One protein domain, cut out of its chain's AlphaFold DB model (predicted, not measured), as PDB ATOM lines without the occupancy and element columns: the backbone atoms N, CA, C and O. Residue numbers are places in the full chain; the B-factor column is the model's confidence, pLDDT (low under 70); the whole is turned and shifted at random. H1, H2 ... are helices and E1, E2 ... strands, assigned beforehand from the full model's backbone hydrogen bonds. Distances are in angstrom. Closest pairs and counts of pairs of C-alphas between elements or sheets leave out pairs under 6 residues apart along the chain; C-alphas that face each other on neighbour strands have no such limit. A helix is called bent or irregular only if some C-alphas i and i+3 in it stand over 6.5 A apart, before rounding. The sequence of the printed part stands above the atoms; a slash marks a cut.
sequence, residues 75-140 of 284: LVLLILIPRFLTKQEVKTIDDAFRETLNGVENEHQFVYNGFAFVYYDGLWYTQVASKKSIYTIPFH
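This is residues 75 to 140 of the 284 residues of an uncharacterized protein of Candidatus Woesearchaeota archaeon (UniProt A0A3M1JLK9). A strongly twisted sheet of four strands in a row, E1 to E4, makes a small body with one short helix, H2, packed on one of its faces over E1 and E2, while residues 75 to 91 stick out from this body as a long arm with H1 at its far end. The arm makes much of the length of the whole; the body without it is 49 residues spanning 31 by 23 by 21 A. The printed part has 66 residues, with two named helices and then four named strands along the chain, in the order H1, H2, E1, E2, E3, E4; the sheet's order is E1, E2, E3, E4, antiparallel throughout, and the class is mixed, helices and strands. The whole is only just extended, close to loose, with a radius of gyration of the C-alphas of 16.4 A, and it spans 57 by 24 by 23 A.

In the sheet, E3 is the longest strand, residues 123 to 130, and measures 21.4 A from first to last C-alpha. E4, residues 133 to 139, measures 18.8 A and ends at C-alpha 139, at (288.170, 360.744, 381.108). E2 is residues 115 to 120, 16.0 A long, and E1 is residues 109 to 112, 9.9 A long. H2 is residues 93 to 101, 12.4 A long, and begins at C-alpha 93, at (274.556, 359.999, 384.934). H1 is residues 75 to 85, 16.0 A long, and begins at C-alpha 75, at (247.571, 366.287, 361.556). H1 is neither bent nor irregular, but only just: C-alphas 79 and 82 are 6.4 A apart.

The four strands form a meander, each strand the antiparallel neighbour of the one before, with E1 and E4 as edge strands and E2 and E3 as inner strands. E2 and E3 are a hairpin, their directions at 145 degrees, with N 118 and O 125 within hydrogen-bond range at 3.0 A and N 125 and O 118 at 2.8 A. E3 and E4 are a hairpin at 154 degrees, with N 128 and O 135 within hydrogen-bond range at 2.9 A and N 139 and O 124 at 2.7 A. E1 and E2 are a hairpin at 153 degrees, with N 110 and O 117 within hydrogen-bond range at 3.0 A. E1 is apart from E3 and from E4. H2 is on the sheet at a height over the sheet of 7.9 A, over E2 and only just over E1, on which 3 of its C-alphas fall. On the local plane its line and that of E2 stand at 43 degrees, slantwise to the strands. H2 touches E2, where the closest C-alphas are those of Thr 100 and Ala 116, 6.1 A apart. It touches E1 too, the closest C-alphas being those of Thr 100 and Phe 110, 6.0 A apart. H2 and E3 are near each other, with 6 pairs of C-alphas within 10 A. H1 is not on the sheet and is apart from H2. In H2 every O i to N i+4 pair is within hydrogen-bond range; in H1, 5 of 7 are.

The outline is a rod, and the two C-alphas farthest apart are those of Leu 75 and Lys 131, at 57.7 A. Residues 75 to 91, of which 75 to 85 belong to H1, stand free. The printed part has no cut. The links E1 to E2, E2 to E3 and E3 to E4 are tight, those from H1 to H2 and from H2 to E1 are short, and no link is long. The mean pLDDT of the printed part is 93.4, and residues 86 to 88 are under 70.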
ATOM      1  N   LEU A  75     246.683 365.250 361.012       96.38
ATOM      2  CA  LEU A  75     247.571 366.287 361.556       96.38
ATOM      3  C   LEU A  75     247.682 366.214 363.083       96.38
ATOM      4  O   LEU A  75     248.783 366.285 363.626       96.38
ATOM      5  N   VAL A  76     246.559 366.024 363.778       96.88
ATOM      6  CA  VAL A  76     246.544 365.831 365.235       96.88
ATOM      7  C   VAL A  76     247.313 364.565 365.611       96.88
ATOM      8  O   VAL A  76     248.128 364.601 366.533       96.88
ATOM      9  N   LEU A  77     247.127 363.468 364.871       96.00
ATOM     10  CA  LEU A  77     247.849 362.217 365.104       96.00
ATOM     11  C   LEU A  77     249.365 362.397 364.914       96.00
ATOM     12  O   LEU A  77     250.140 361.980 365.771       96.00
ATOM     13  N   LEU A  78     249.792 363.084 363.848       95.75
ATOM     14  CA  LEU A  78     251.203 363.384 363.568       95.75
ATOM     15  C   LEU A  78     251.859 364.257 364.646       95.75
ATOM     16  O   LEU A  78     253.051 364.110 364.897       95.75
ATOM     17  N   ILE A  79     251.104 365.138 365.307       94.81
ATOM     18  CA  ILE A  79     251.609 365.973 366.410       94.81
ATOM     19  C   ILE A  79     251.646 365.193 367.737       94.81
ATOM     20  O   ILE A  79     252.532 365.414 368.567       94.81
ATOM     21  N   LEU A  80     250.698 364.277 367.960       94.12
ATOM     22  CA  LEU A  80     250.592 363.514 369.208       94.12
ATOM     23  C   LEU A  80     251.515 362.288 369.257       94.12
ATOM     24  O   LEU A  80     252.029 361.977 370.332       94.12
ATOM     25  N   ILE A  81     251.767 361.622 368.125       92.56
ATOM     26  CA  ILE A  81     252.626 360.427 368.052       92.56
ATOM     27  C   ILE A  81     254.042 360.693 368.596       92.56
ATOM     28  O   ILE A  81     254.470 359.944 369.476       92.56
ATOM     29  N   PRO A  82     254.766 361.757 368.185       87.38
ATOM     30  CA  PRO A  82     256.097 362.039 368.717       87.38
ATOM     31  C   PRO A  82     256.072 362.252 370.230       87.38
ATOM     32  O   PRO A  82     256.940 361.741 370.931       87.38
ATOM     33  N   ARG A  83     255.044 362.938 370.752       85.50
ATOM     34  CA  ARG A  83     254.892 363.189 372.194       85.50
ATOM     35  C   ARG A  83     254.652 361.922 373.011       85.50
ATOM     36  O   ARG A  83     255.037 361.888 374.176       85.50
ATOM     37  N   PHE A  84     254.032 360.901 372.425       84.50
ATOM     38  CA  PHE A  84     253.828 359.613 373.090       84.50
ATOM     39  C   PHE A  84     255.015 358.660 372.930       84.50
ATOM     40  O   PHE A  84     255.298 357.903 373.855       84.50
ATOM     41  N   LEU A  85     255.724 358.708 371.800       81.31
ATOM     42  CA  LEU A  85     256.838 357.799 371.514       81.31
ATOM     43  C   LEU A  85     258.192 358.260 372.079       81.31
ATOM     44  O   LEU A  85     259.095 357.442 372.199       81.31
ATOM     45  N   THR A  86     258.351 359.530 372.464       69.94
ATOM     46  CA  THR A  86     259.632 360.071 372.970       69.94
ATOM     47  C   THR A  86     259.648 360.331 374.475       69.94
ATOM     48  O   THR A  86     260.264 361.284 374.945       69.94
ATOM     49  N   LYS A  87     259.046 359.449 375.281       64.19
ATOM     50  CA  LYS A  87     259.458 359.342 376.690       64.19
ATOM     51  C   LYS A  87     260.775 358.572 376.766       64.19
ATOM     52  O   LYS A  87     260.816 357.449 377.252       64.19
ATOM     53  N   GLN A  88     261.853 359.169 376.265       65.56
ATOM     54  CA  GLN A  88     263.155 358.812 376.803       65.56
ATOM     55  C   GLN A  88     263.154 359.364 378.226       65.56
ATOM     56  O   GLN A  88     263.150 360.581 378.415       65.56
ATOM     57  N   GLU A  89     263.040 358.486 379.224       74.19
ATOM     58  CA  GLU A  89     263.430 358.874 380.573       74.19
ATOM     59  C   GLU A  89     264.851 359.406 380.449       74.19
ATOM     60  O   GLU A  89     265.745 358.697 379.982       74.19
ATOM     61  N   VAL A  90     265.024 360.694 380.751       72.31
ATOM     62  CA  VAL A  90     266.338 361.321 380.776       72.31
ATOM     63  C   VAL A  90     267.075 360.644 381.920       72.31
ATOM     64  O   VAL A  90     266.950 361.055 383.071       72.31
ATOM     65  N   LYS A  91     267.767 359.545 381.608       85.12
ATOM     66  CA  LYS A  91     268.616 358.856 382.564       85.12
ATOM     67  C   LYS A  91     269.714 359.828 382.942       85.12
ATOM     68  O   LYS A  91     270.468 360.295 382.086       85.12
ATOM     69  N   THR A  92     269.753 360.181 384.219       94.25
ATOM     70  CA  THR A  92     270.856 360.973 384.743       94.25
ATOM     71  C   THR A  92     272.109 360.101 384.787       94.25
ATOM     72  O   THR A  92     272.022 358.872 384.849       94.25
ATOM     73  N   ILE A  93     273.287 360.724 384.771       94.69
ATOM     74  CA  ILE A  93     274.556 359.999 384.934       94.69
ATOM     75  C   ILE A  93     274.550 359.199 386.256       94.69
ATOM     76  O   ILE A  93     275.047 358.077 386.304       94.69
ATOM     77  N   ASP A  94     273.917 359.725 387.309       95.44
ATOM     78  CA  ASP A  94     273.788 359.042 388.601       95.44
ATOM     79  C   ASP A  94     272.911 357.781 388.527       95.44
ATOM     80  O   ASP A  94     273.216 356.775 389.172       95.44
ATOM     81  N   ASP A  95     271.847 357.798 387.719       95.31
ATOM     82  CA  ASP A  95     271.029 356.607 387.476       95.31
ATOM     83  C   ASP A  95     271.825 355.541 386.715       95.31
ATOM     84  O   ASP A  95     271.786 354.368 387.089       95.31
ATOM     85  N   ALA A  96     272.614 355.948 385.716       96.00
ATOM     86  CA  ALA A  96     273.498 355.040 384.987       96.00
ATOM     87  C   ALA A  96     274.563 354.410 385.906       96.00
ATOM     88  O   ALA A  96     274.797 353.201 385.846       96.00
ATOM     89  N   PHE A  97     275.150 355.180 386.831       97.19
ATOM     90  CA  PHE A  97     276.061 354.631 387.842       97.19
ATOM     91  C   PHE A  97     275.371 353.606 388.747       97.19
ATOM     92  O   PHE A  97     275.925 352.533 388.988       97.19
ATOM     93  N   ARG A  98     274.154 353.894 389.224       96.44
ATOM     94  CA  ARG A  98     273.382 352.951 390.051       96.44
ATOM     95  C   ARG A  98     273.073 351.658 389.306       96.44
ATOM     96  O   ARG A  98     273.189 350.588 389.891       96.44
ATOM     97  N   GLU A  99     272.680 351.742 388.039       96.38
ATOM     98  CA  GLU A  99     272.442 350.562 387.200       96.38
ATOM     99  C   GLU A  99     273.717 349.730 387.024       96.38
ATOM    100  O   GLU A  99     273.682 348.513 387.197       96.38
ATOM    101  N   THR A 100     274.845 350.392 386.765       97.31
ATOM    102  CA  THR A 100     276.153 349.739 386.603       97.31
ATOM    103  C   THR A 100     276.573 349.002 387.875       97.31
ATOM    104  O   THR A 100     276.940 347.832 387.825       97.31
ATOM    105  N   LEU A 101     276.425 349.638 389.041       96.44
ATOM    106  CA  LEU A 101     276.705 349.017 390.342       96.44
ATOM    107  C   LEU A 101     275.749 347.861 390.684       96.44
ATOM    108  O   LEU A 101     276.107 346.987 391.469       96.44
ATOM    109  N   ASN A 102     274.557 347.824 390.081       97.00
ATOM    110  CA  ASN A 102     273.618 346.706 390.192       97.00
ATOM    111  C   ASN A 102     273.919 345.564 389.199       97.00
ATOM    112  O   ASN A 102     273.126 344.628 389.092       97.00
ATOM    113  N   GLY A 103     275.046 345.625 388.481       96.00
ATOM    114  CA  GLY A 103     275.514 344.574 387.576       96.00
ATOM    115  C   GLY A 103     275.026 344.704 386.134       96.00
ATOM    116  O   GLY A 103     275.148 343.750 385.368       96.00
ATOM    117  N   VAL A 104     274.460 345.850 385.743       95.94
ATOM    118  CA  VAL A 104     274.148 346.108 384.331       95.94
ATOM    119  C   VAL A 104     275.433 346.514 383.616       95.94
ATOM    120  O   VAL A 104     275.924 347.623 383.819       95.94
ATOM    121  N   GLU A 105     275.938 345.642 382.746       96.94
ATOM    122  CA  GLU A 105     277.129 345.896 381.930       96.94
ATOM    123  C   GLU A 105     276.795 345.899 380.434       96.94
ATOM    124  O   GLU A 105     276.001 345.088 379.953       96.94
ATOM    125  N   ASN A 106     277.396 346.826 379.693       95.88
ATOM    126  CA  ASN A 106     277.359 346.909 378.236       95.88
ATOM    127  C   ASN A 106     278.570 347.719 377.717       95.88
ATOM    128  O   ASN A 106     279.473 348.066 378.475       95.88
ATOM    129  N   GLU A 107     278.608 348.026 376.420       96.56
ATOM    130  CA  GLU A 107     279.711 348.782 375.800       96.56
ATOM    131  C   GLU A 107     279.861 350.218 376.325       96.56
ATOM    132  O   GLU A 107     280.927 350.805 376.189       96.56
ATOM    133  N   HIS A 108     278.823 350.783 376.943       96.88
ATOM    134  CA  HIS A 108     278.804 352.142 377.482       96.88
ATOM    135  C   HIS A 108     278.805 352.189 379.008       96.88
ATOM    136  O   HIS A 108     278.839 353.276 379.574       96.88
ATOM    137  N   GLN A 109     278.760 351.053 379.701       97.62
ATOM    138  CA  GLN A 109     278.873 351.039 381.154       97.62
ATOM    139  C   GLN A 109     279.388 349.698 381.668       97.62
ATOM    140  O   GLN A 109     278.939 348.642 381.229       97.62
ATOM    141  N   PHE A 110     280.322 349.722 382.609       98.38
ATOM    142  CA  PHE A 110     280.882 348.503 383.189       98.38
ATOM    143  C   PHE A 110     281.536 348.781 384.541       98.38
ATOM    144  O   PHE A 110     281.808 349.933 384.883       98.38
ATOM    145  N   VAL A 111     281.808 347.724 385.309       98.31
ATOM    146  CA  VAL A 111     282.611 347.818 386.533       98.31
ATOM    147  C   VAL A 111     284.056 347.411 386.238       98.31
ATOM    148  O   VAL A 111     284.314 346.412 385.574       98.31
ATOM    149  N   TYR A 112     285.015 348.188 386.739       98.12
ATOM    150  CA  TYR A 112     286.448 347.923 386.632       98.12
ATOM    151  C   TYR A 112     287.107 348.103 387.995       98.12
ATOM    152  O   TYR A 112     287.017 349.182 388.575       98.12
ATOM    153  N   ASN A 113     287.721 347.048 388.536       97.31
ATOM    154  CA  ASN A 113     288.354 347.054 389.863       97.31
ATOM    155  C   ASN A 113     287.475 347.661 390.980       97.31
ATOM    156  O   ASN A 113     287.958 348.336 391.883       97.31
ATOM    157  N   GLY A 114     286.158 347.428 390.916       96.50
ATOM    158  CA  GLY A 114     285.185 347.946 391.889       96.50
ATOM    159  C   GLY A 114     284.676 349.367 391.614       96.50
ATOM    160  O   GLY A 114     283.802 349.841 392.337       96.50
ATOM    161  N   PHE A 115     285.156 350.025 390.560       98.06
ATOM    162  CA  PHE A 115     284.694 351.338 390.119       98.06
ATOM    163  C   PHE A 115     283.717 351.200 388.954       98.06
ATOM    164  O   PHE A 115     283.985 350.491 387.988       98.06
ATOM    165  N   ALA A 116     282.581 351.890 389.028       98.25
ATOM    166  CA  ALA A 116     281.652 351.971 387.908       98.25
ATOM    167  C   ALA A 116     282.137 353.015 386.893       98.25
ATOM    168  O   ALA A 116     282.530 354.122 387.270       98.25
ATOM    169  N   PHE A 117     282.072 352.662 385.615       98.56
ATOM    170  CA  PHE A 117     282.366 353.529 384.482       98.56
ATOM    171  C   PHE A 117     281.124 353.669 383.617       98.56
ATOM    172  O   PHE A 117     280.470 352.672 383.324       98.56
ATOM    173  N   VAL A 118     280.810 354.900 383.213       98.38
ATOM    174  CA  VAL A 118     279.671 355.227 382.345       98.38
ATOM    175  C   VAL A 118     280.150 356.147 381.228       98.38
ATOM    176  O   VAL A 118     280.729 357.197 381.498       98.38
ATOM    177  N   TYR A 119     279.895 355.772 379.980       97.81
ATOM    178  CA  TYR A 119     280.161 356.580 378.799       97.81
ATOM    179  C   TYR A 119     278.972 357.488 378.505       97.81
ATOM    180  O   TYR A 119     277.844 357.025 378.319       97.81
ATOM    181  N   TYR A 120     279.216 358.791 378.459       96.69
ATOM    182  CA  TYR A 120     278.190 359.793 378.203       96.69
ATOM    183  C   TYR A 120     278.810 360.996 377.491       96.69
ATOM    184  O   TYR A 120     279.894 361.433 377.848       96.69
ATOM    185  N   ASP A 121     278.139 361.538 376.475       95.56
ATOM    186  CA  ASP A 121     278.588 362.748 375.758       95.56
ATOM    187  C   ASP A 121     280.068 362.716 375.310       95.56
ATOM    188  O   ASP A 121     280.817 363.678 375.458       95.56
ATOM    189  N   GLY A 122     280.516 361.566 374.797       96.12
ATOM    190  CA  GLY A 122     281.869 361.409 374.263       96.12
ATOM    191  C   GLY A 122     282.963 361.104 375.291       96.12
ATOM    192  O   GLY A 122     284.102 360.888 374.884       96.12
ATOM    193  N   LEU A 123     282.643 361.063 376.588       98.12
ATOM    194  CA  LEU A 123     283.608 360.869 377.672       98.12
ATOM    195  C   LEU A 123     283.199 359.725 378.600       98.12
ATOM    196  O   LEU A 123     282.019 359.422 378.784       98.12
ATOM    197  N   TRP A 124     284.195 359.119 379.232       98.50
ATOM    198  CA  TRP A 124     284.022 358.162 380.313       98.50
ATOM    199  C   TRP A 124     283.946 358.888 381.649       98.50
ATOM    200  O   TRP A 124     284.769 359.743 381.948       98.50
ATOM    201  N   TYR A 125     282.984 358.529 382.487       98.44
ATOM    202  CA  TYR A 125     282.841 359.079 383.828       98.44
ATOM    203  C   TYR A 125     283.003 357.978 384.864       98.44
ATOM    204  O   TYR A 125     282.431 356.897 384.727       98.44
ATOM    205  N   THR A 126     283.708 358.289 385.948       98.44
ATOM    206  CA  THR A 126     283.722 357.469 387.167       98.44
ATOM    207  C   THR A 126     283.555 358.334 388.412       98.44
ATOM    208  O   THR A 126     283.739 359.555 388.364       98.44
ATOM    209  N   GLN A 127     283.185 357.713 389.529       97.88
ATOM    210  CA  GLN A 127     283.070 358.377 390.823       97.88
ATOM    211  C   GLN A 127     284.228 357.967 391.729       97.88
ATOM    212  O   GLN A 127     284.375 356.797 392.072       97.88
ATOM    213  N   VAL A 128     285.021 358.948 392.156       96.81
ATOM    214  CA  VAL A 128     286.151 358.742 393.070       96.81
ATOM    215  C   VAL A 128     285.830 359.378 394.417       96.81
ATOM    216  O   VAL A 128     285.452 360.551 394.502       96.81
ATOM    217  N   ALA A 129     285.979 358.602 395.488       94.44
ATOM    218  CA  ALA A 129     285.807 359.091 396.846       94.44
ATOM    219  C   ALA A 129     287.089 359.776 397.341       94.44
ATOM    220  O   ALA A 129     288.169 359.196 397.336       94.44
ATOM    221  N   SER A 130     286.959 361.005 397.832       90.94
ATOM    222  CA  SER A 130     287.991 361.702 398.601       90.94
ATOM    223  C   SER A 130     287.481 361.940 400.024       90.94
ATOM    224  O   SER A 130     286.281 361.855 400.284       90.94
ATOM    225  N   LYS A 131     288.368 362.287 400.968       86.81
ATOM    226  CA  LYS A 131     288.080 362.366 402.423       86.81
ATOM    227  C   LYS A 131     286.822 363.164 402.810       86.81
ATOM    228  O   LYS A 131     286.353 363.031 403.935       86.81
ATOM    229  N   LYS A 132     286.323 364.044 401.937       87.75
ATOM    230  CA  LYS A 132     285.191 364.944 402.207       87.75
ATOM    231  C   LYS A 132     284.036 364.826 401.215       87.75
ATOM    232  O   LYS A 132     282.974 365.383 401.483       87.75
ATOM    233  N   SER A 133     284.231 364.209 400.052       95.12
ATOM    234  CA  SER A 133     283.271 364.282 398.943       95.12
ATOM    235  C   SER A 133     283.504 363.168 397.929       95.12
ATOM    236  O   SER A 133     284.623 362.677 397.788       95.12
ATOM    237  N   ILE A 134     282.445 362.810 397.207       95.75
ATOM    238  CA  ILE A 134     282.514 361.970 396.013       95.75
ATOM    239  C   ILE A 134     282.603 362.906 394.813       95.75
ATOM    240  O   ILE A 134     281.837 363.867 394.712       95.75
ATOM    241  N   TYR A 135     283.551 362.647 393.923       96.44
ATOM    242  CA  TYR A 135     283.748 363.438 392.723       96.44
ATOM    243  C   TYR A 135     283.495 362.593 391.488       96.44
ATOM    244  O   TYR A 135     284.129 361.559 391.310       96.44
ATOM    245  N   THR A 136     282.635 363.086 390.601       97.44
ATOM    246  CA  THR A 136     282.553 362.578 389.232       97.44
ATOM    247  C   THR A 136     283.706 363.165 388.422       97.44
ATOM    248  O   THR A 136     283.871 364.397 388.384       97.44
ATOM    249  N   ILE A 137     284.516 362.290 387.834       97.94
ATOM    250  CA  ILE A 137     285.708 362.628 387.055       97.94
ATOM    251  C   ILE A 137     285.503 362.151 385.611       97.94
ATOM    252  O   ILE A 137     285.203 360.968 385.430       97.94
ATOM    253  N   PRO A 138     285.607 363.052 384.616       98.12
ATOM    254  CA  PRO A 138     285.606 362.681 383.208       98.12
ATOM    255  C   PRO A 138     286.993 362.205 382.757       98.12
ATOM    256  O   PRO A 138     288.008 362.706 383.240       98.12
ATOM    257  N   PHE A 139     287.004 361.293 381.794       98.50
ATOM    258  CA  PHE A 139     288.170 360.744 381.108       98.50
ATOM    259  C   PHE A 139     287.864 360.615 379.620       98.50
ATOM    260  O   PHE A 139     286.718 360.367 379.231       98.50
ATOM    261  N   HIS A 140     288.886 360.742 378.786       98.25
ATOM    262  CA  HIS A 140     288.755 360.501 377.354       98.25
ATOM    263  C   HIS A 140     288.781 359.008 377.035       98.25
ATOM    264  O   HIS A 140     288.041 358.555 376.164       98.25
TER     265      HIS A 140